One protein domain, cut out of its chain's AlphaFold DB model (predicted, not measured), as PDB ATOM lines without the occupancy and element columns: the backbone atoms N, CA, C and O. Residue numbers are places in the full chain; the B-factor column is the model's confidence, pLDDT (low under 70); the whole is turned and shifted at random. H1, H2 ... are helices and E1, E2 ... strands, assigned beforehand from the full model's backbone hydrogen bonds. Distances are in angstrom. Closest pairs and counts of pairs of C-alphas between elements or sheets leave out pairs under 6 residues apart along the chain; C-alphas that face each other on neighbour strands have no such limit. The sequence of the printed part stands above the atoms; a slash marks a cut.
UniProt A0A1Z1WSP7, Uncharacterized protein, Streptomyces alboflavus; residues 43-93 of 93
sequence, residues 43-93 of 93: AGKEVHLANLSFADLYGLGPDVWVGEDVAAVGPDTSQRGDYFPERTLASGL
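Overview. This is residues 43 to 93 of the 93 residues of an uncharacterized protein of Streptomyces alboflavus (UniProt A0A1Z1WSP7). This domain has little regular structure: a body of winding loops, with the short helix H1 on one side and the tiny strand E2 on the opposite side, from which residues 43 to 48 stick out as an arm that makes the length. The printed part has 51 residues, with E1, E2 and H1 in that order; the class is mixed, with 17 residues in named elements. It is elongated, 37 by 24 by 18 A, yet only just compact, close to loose, with a radius of gyration of the C-alphas of 11.5 A.

Arrangement. E1, residues 46 to 51, pairs with no named strand; its closest C-alphas to H1, residues 85 to 92, are those of Asn 51 and Glu 86, 7.0 A apart. E2, residues 65 to 67, is apart from both and pairs antiparallel with residues 70 to 71. In H1 every O i to N i+4 pair is within hydrogen-bond range.

Along the chain. E1 starts at C-alpha 46 (178.051, 179.656, 184.068) and measures 17.0 A; E2 measures 5.6 A; H1 measures 10.6 A, ending at C-alpha 92 (190.144, 173.048, 196.305).

Size, cuts and confidence. The C-alphas of Ala 43 and Gly 59 are farthest apart, 37.4 A. The printed part has no cut; both links are long. Residue 93 is under pLDDT 70.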
ATOM      1  N   ALA A  43     184.996 184.858 181.208       93.31
ATOM      2  CA  ALA A  43     184.157 185.379 180.130       93.31
ATOM      3  C   ALA A  43     182.661 185.521 180.505       93.31
ATOM      4  O   ALA A  43     181.827 185.731 179.623       93.31
ATOM      5  N   GLY A  44     182.300 185.390 181.788       95.75
ATOM      6  CA  GLY A  44     180.939 185.584 182.299       95.75
ATOM      7  C   GLY A  44     179.989 184.404 182.081       95.75
ATOM      8  O   GLY A  44     178.772 184.583 182.151       95.75
ATOM      9  N   LYS A  45     180.509 183.207 181.783       97.38
ATOM     10  CA  LYS A  45     179.692 182.005 181.574       97.38
ATOM     11  C   LYS A  45     179.492 181.241 182.878       97.38
ATOM     12  O   LYS A  45     180.392 181.153 183.711       97.38
ATOM     13  N   GLU A  46     178.327 180.622 183.011       98.19
ATOM     14  CA  GLU A  46     178.051 179.656 184.068       98.19
ATOM     15  C   GLU A  46     178.664 178.309 183.662       98.19
ATOM     16  O   GLU A  46     178.339 177.761 182.606       98.19
ATOM     17  N   VAL A  47     179.601 177.805 184.467       97.44
ATOM     18  CA  VAL A  47     180.357 176.585 184.154       97.44
ATOM     19  C   VAL A  47     180.188 175.558 185.263       97.44
ATOM     20  O   VAL A  47     180.636 175.784 186.394       97.44
ATOM     21  N   HIS A  48     179.622 174.414 184.893       96.50
ATOM     22  CA  HIS A  48     179.529 173.215 185.714       96.50
ATOM     23  C   HIS A  48     180.658 172.251 185.348       96.50
ATOM     24  O   HIS A  48     181.034 172.129 184.179       96.50
ATOM     25  N   LEU A  49     181.178 171.556 186.353       96.44
ATOM     26  CA  LEU A  49     182.143 170.478 186.181       96.44
ATOM     27  C   LEU A  49     181.439 169.155 186.470       96.44
ATOM     28  O   LEU A  49     180.651 169.073 187.409       96.44
ATOM     29  N   ALA A  50     181.728 168.139 185.667       95.69
ATOM     30  CA  ALA A  50     181.333 166.763 185.929       95.69
ATOM     31  C   ALA A  50     182.497 165.823 185.637       95.69
ATOM     32  O   ALA A  50     183.463 166.179 184.955       95.69
ATOM     33  N   ASN A  51     182.387 164.603 186.138       95.00
ATOM     34  CA  ASN A  51     183.342 163.551 185.873       95.00
ATOM     35  C   ASN A  51     182.587 162.234 185.728       95.00
ATOM     36  O   ASN A  51     181.685 161.945 186.513       95.00
ATOM     37  N   LEU A  52     182.962 161.438 184.735       94.88
ATOM     38  CA  LEU A  52     182.692 160.012 184.761       94.88
ATOM     39  C   LEU A  52     183.542 159.442 185.894       94.88
ATOM     40  O   LEU A  52     184.764 159.440 185.782       94.88
ATOM     41  N   SER A  53     182.902 159.036 186.985       91.50
ATOM     42  CA  SER A  53     183.615 158.683 188.209       91.50
ATOM     43  C   SER A  53     184.017 157.215 188.240       91.50
ATOM     44  O   SER A  53     183.194 156.342 187.967       91.50
ATOM     45  N   PHE A  54     185.268 156.942 188.610       91.62
ATOM     46  CA  PHE A  54     185.748 155.612 189.017       91.62
ATOM     47  C   PHE A  54     185.942 155.508 190.538       91.62
ATOM     48  O   PHE A  54     186.495 154.520 191.025       91.62
ATOM     49  N   ALA A  55     185.523 156.523 191.297       90.56
ATOM     50  CA  ALA A  55     185.488 156.435 192.749       90.56
ATOM     51  C   ALA A  55     184.467 155.386 193.204       90.56
ATOM     52  O   ALA A  55     183.499 155.079 192.505       90.56
ATOM     53  N   ASP A  56     184.674 154.845 194.403       90.19
ATOM     54  CA  ASP A  56     183.663 154.014 195.043       90.19
ATOM     55  C   ASP A  56     182.506 154.902 195.523       90.19
ATOM     56  O   ASP A  56     182.585 155.561 196.563       90.19
ATOM     57  N   LEU A  57     181.431 154.930 194.735       89.50
ATOM     58  CA  LEU A  57     180.219 155.688 195.043       89.50
ATOM     59  C   LEU A  57     179.271 154.924 195.988       89.50
ATOM     60  O   LEU A  57     178.264 155.483 196.437       89.50
ATOM     61  N   TYR A  58     179.569 153.659 196.326       82.94
ATOM     62  CA  TYR A  58     178.744 152.876 197.243       82.94
ATOM     63  C   TYR A  58     178.880 153.419 198.667       82.94
ATOM     64  O   TYR A  58     179.883 153.236 199.354       82.94
ATOM     65  N   GLY A  59     177.819 154.059 199.151       82.88
ATOM     66  CA  GLY A  59     177.779 154.663 200.482       82.88
ATOM     67  C   GLY A  59     177.817 156.186 200.481       82.88
ATOM     68  O   GLY A  59     177.876 156.769 201.563       82.88
ATOM     69  N   LEU A  60     177.736 156.824 199.309       90.75
ATOM     70  CA  LEU A  60     177.269 158.205 199.233       90.75
ATOM     71  C   LEU A  60     175.889 158.336 199.892       90.75
ATOM     72  O   LEU A  60     175.043 157.446 199.768       90.75
ATOM     73  N   GLY A  61     175.673 159.451 200.595       89.62
ATOM     74  CA  GLY A  61     174.378 159.772 201.193       89.62
ATOM     75  C   GLY A  61     173.264 159.810 200.138       89.62
ATOM     76  O   GLY A  61     173.517 160.171 198.992       89.62
ATOM     77  N   PRO A  62     172.023 159.428 200.471       89.44
ATOM     78  CA  PRO A  62     170.929 159.419 199.497       89.44
ATOM     79  C   PRO A  62     170.593 160.821 198.959       89.44
ATOM     80  O   PRO A  62     170.043 160.947 197.873       89.44
ATOM     81  N   ASP A  63     170.935 161.868 199.705       92.25
ATOM     82  CA  ASP A  63     170.676 163.275 199.411       92.25
ATOM     83  C   ASP A  63     171.611 163.882 198.358       92.25
ATOM     84  O   ASP A  63     171.269 164.906 197.769       92.25
ATOM     85  N   VAL A  64     172.760 163.257 198.076       94.44
ATOM     86  CA  VAL A  64     173.677 163.766 197.041       94.44
ATOM     87  C   VAL A  64     173.253 163.358 195.631       94.44
ATOM     88  O   VAL A  64     173.745 163.924 194.660       94.44
ATOM     89  N   TRP A  65     172.353 162.386 195.484       94.94
ATOM     90  CA  TRP A  65     171.896 161.907 194.181       94.94
ATOM     91  C   TRP A  65     170.800 162.822 193.634       94.94
ATOM     92  O   TRP A  65     169.697 162.894 194.170       94.94
ATOM     93  N   VAL A  66     171.106 163.526 192.545       95.88
ATOM     94  CA  VAL A  66     170.193 164.482 191.890       95.88
ATOM     95  C   VAL A  66     169.487 163.884 190.668       95.88
ATOM     96  O   VAL A  66     168.643 164.537 190.055       95.88
ATOM     97  N   GLY A  67     169.822 162.644 190.314       95.12
ATOM     98  CA  GLY A  67     169.226 161.871 189.231       95.12
ATOM     99  C   GLY A  67     169.772 160.444 189.200       95.12
ATOM    100  O   GLY A  67     170.647 160.090 189.992       95.12
ATOM    101  N   GLU A  68     169.257 159.631 188.277       94.31
ATOM    102  CA  GLU A  68     169.802 158.298 187.995       94.31
ATOM    103  C   GLU A  68     171.262 158.433 187.547       94.31
ATOM    104  O   GLU A  68     171.553 159.175 186.612       94.31
ATOM    105  N   ASP A  69     172.172 157.782 188.275       92.88
ATOM    106  CA  ASP A  69     173.621 157.816 188.048       92.88
ATOM    107  C   ASP A  69     174.260 159.223 188.045       92.88
ATOM    108  O   ASP A  69     175.340 159.429 187.489       92.88
ATOM    109  N   VAL A  70     173.629 160.207 188.706       95.31
ATOM    110  CA  VAL A  70     174.164 161.575 188.842       95.31
ATOM    111  C   VAL A  70     174.199 162.008 190.306       95.31
ATOM    112  O   VAL A  70     173.163 162.267 190.922       95.31
ATOM    113  N   ALA A  71     175.412 162.161 190.839       95.25
ATOM    114  CA  ALA A  71     175.662 162.666 192.186       95.25
ATOM    115  C   ALA A  71     176.223 164.100 192.161       95.25
ATOM    116  O   ALA A  71     177.161 164.409 191.425       95.25
ATOM    117  N   ALA A  72     175.673 164.974 193.002       96.00
ATOM    118  CA  ALA A  72     176.214 166.291 193.298       96.00
ATOM    119  C   ALA A  72     177.319 166.166 194.358       96.00
ATOM    120  O   ALA A  72     177.052 166.006 195.548       96.00
ATOM    121  N   VAL A  73     178.574 166.233 193.913       94.38
ATOM    122  CA  VAL A  73     179.745 166.136 194.792       94.38
ATOM    123  C   VAL A  73     180.185 167.532 195.234       94.38
ATOM    124  O   VAL A  73     180.467 168.399 194.409       94.38
ATOM    125  N   GLY A  74     180.241 167.737 196.547       93.94
ATOM    126  CA  GLY A  74     180.746 168.933 197.212       93.94
ATOM    127  C   GLY A  74     181.917 168.616 198.152       93.94
ATOM    128  O   GLY A  74     182.272 167.447 198.333       93.94
ATOM    129  N   PRO A  75     182.513 169.640 198.788       92.56
ATOM    130  CA  PRO A  75     183.647 169.463 199.703       92.56
ATOM    131  C   PRO A  75     183.321 168.546 200.898       92.56
ATOM    132  O   PRO A  75     184.174 167.780 201.362       92.56
ATOM    133  N   ASP A  76     182.063 168.584 201.344       91.31
ATOM    134  CA  ASP A  76     181.554 167.831 202.493       91.31
ATOM    135  C   ASP A  76     180.988 166.453 202.122       91.31
ATOM    136  O   ASP A  76     180.567 165.697 203.000       91.31
ATOM    137  N   THR A  77     180.984 166.085 200.834       92.94
ATOM    138  CA  THR A  77     180.494 164.772 200.401       92.94
ATOM    139  C   THR A  77     181.330 163.672 201.048       92.94
ATOM    140  O   THR A  77     182.553 163.631 200.915       92.94
ATOM    141  N   SER A  78     180.672 162.755 201.756       88.25
ATOM    142  CA  SER A  78     181.328 161.632 202.427       88.25
ATOM    143  C   SER A  78     182.191 160.830 201.450       88.25
ATOM    144  O   SER A  78     181.721 160.441 200.384       88.25
ATOM    145  N   GLN A  79     183.439 160.564 201.825       82.94
ATOM    146  CA  GLN A  79     184.392 159.804 201.020       82.94
ATOM    147  C   GLN A  79     184.598 158.424 201.637       82.94
ATOM    148  O   GLN A  79     184.749 158.304 202.855       82.94
ATOM    149  N   ARG A  80     184.649 157.395 200.792       80.50
ATOM    150  CA  ARG A  80     185.173 156.077 201.153       80.50
ATOM    151  C   ARG A  80     186.460 155.818 200.380       80.50
ATOM    152  O   ARG A  80     186.498 155.983 199.167       80.50
ATOM    153  N   GLY A  81     187.504 155.409 201.098       83.38
ATOM    154  CA  GLY A  81     188.835 155.199 200.527       83.38
ATOM    155  C   GLY A  81     189.522 156.495 200.093       83.38
ATOM    156  O   GLY A  81     189.012 157.591 200.304       83.38
ATOM    157  N   ASP A  82     190.690 156.372 199.469       85.12
ATOM    158  CA  ASP A  82     191.559 157.527 199.193       85.12
ATOM    159  C   ASP A  82     191.354 158.123 197.788       85.12
ATOM    160  O   ASP A  82     191.899 159.179 197.466       85.12
ATOM    161  N   TYR A  83     190.545 157.472 196.945       90.81
ATOM    162  CA  TYR A  83     190.323 157.864 195.555       90.81
ATOM    163  C   TYR A  83     188.954 158.521 195.366       90.81
ATOM    164  O   TYR A  83     187.949 157.839 195.180       90.81
ATOM    165  N   PHE A  84     188.922 159.856 195.402       92.88
ATOM    166  CA  PHE A  84     187.725 160.637 195.077       92.88
ATOM    167  C   PHE A  84     188.095 161.996 194.439       92.88
ATOM    168  O   PHE A  84     188.006 163.040 195.096       92.88
ATOM    169  N   PRO A  85     188.577 162.002 193.179       93.00
ATOM    170  CA  PRO A  85     189.060 163.211 192.500       93.00
ATOM    171  C   PRO A  85     188.041 164.356 192.478       93.00
ATOM    172  O   PRO A  85     188.404 165.516 192.636       93.00
ATOM    173  N   GLU A  86     186.760 164.041 192.329       94.06
ATOM    174  CA  GLU A  86     185.660 165.004 192.284       94.06
ATOM    175  C   GLU A  86     185.512 165.750 193.608       94.06
ATOM    176  O   GLU A  86     185.360 166.971 193.616       94.06
ATOM    177  N   ARG A  87     185.622 165.036 194.736       93.44
ATOM    178  CA  ARG A  87     185.597 165.655 196.063       93.44
ATOM    179  C   ARG A  87     186.843 166.502 196.288       93.44
ATOM    180  O   ARG A  87     186.730 167.634 196.742       93.44
ATOM    181  N   THR A  88     188.025 165.981 195.952       92.94
ATOM    182  CA  THR A  88     189.279 166.745 196.062       92.94
ATOM    183  C   THR A  88     189.196 168.046 195.269       92.94
ATOM    184  O   THR A  88     189.631 169.091 195.748       92.94
ATOM    185  N   LEU A  89     188.602 168.001 194.075       93.12
ATOM    186  CA  LEU A  89     188.369 169.182 193.257       93.12
ATOM    187  C   LEU A  89     187.380 170.149 193.914       93.12
ATOM    188  O   LEU A  89     187.643 171.348 193.949       93.12
ATOM    189  N   ALA A  90     186.273 169.639 194.458       93.00
ATOM    190  CA  ALA A  90     185.265 170.444 195.145       93.00
ATOM    191  C   ALA A  90     185.787 171.110 196.431       93.00
ATOM    192  O   ALA A  90     185.287 172.163 196.806       93.00
ATOM    193  N   SER A  91     186.794 170.527 197.085       89.62
ATOM    194  CA  SER A  91     187.454 171.096 198.271       89.62
ATOM    195  C   SER A  91     188.534 172.135 197.958       89.62
ATOM    196  O   SER A  91     188.946 172.862 198.859       89.62
ATOM    197  N   GLY A  92     189.051 172.162 196.725       78.19
ATOM    198  CA  GLY A  92     190.144 173.048 196.305       78.19
ATOM    199  C   GLY A  92     189.722 174.242 195.442       78.19
ATOM    200  O   GLY A  92     190.573 175.075 195.124       78.19
ATOM    201  N   LEU A  93     188.451 174.301 195.032       59.41
ATOM    202  CA  LEU A  93     187.815 175.433 194.344       59.41
ATOM    203  C   LEU A  93     187.140 176.373 195.346       59.41
ATOM    204  O   LEU A  93     187.105 177.585 195.035       59.41
TER     205      LEU A  93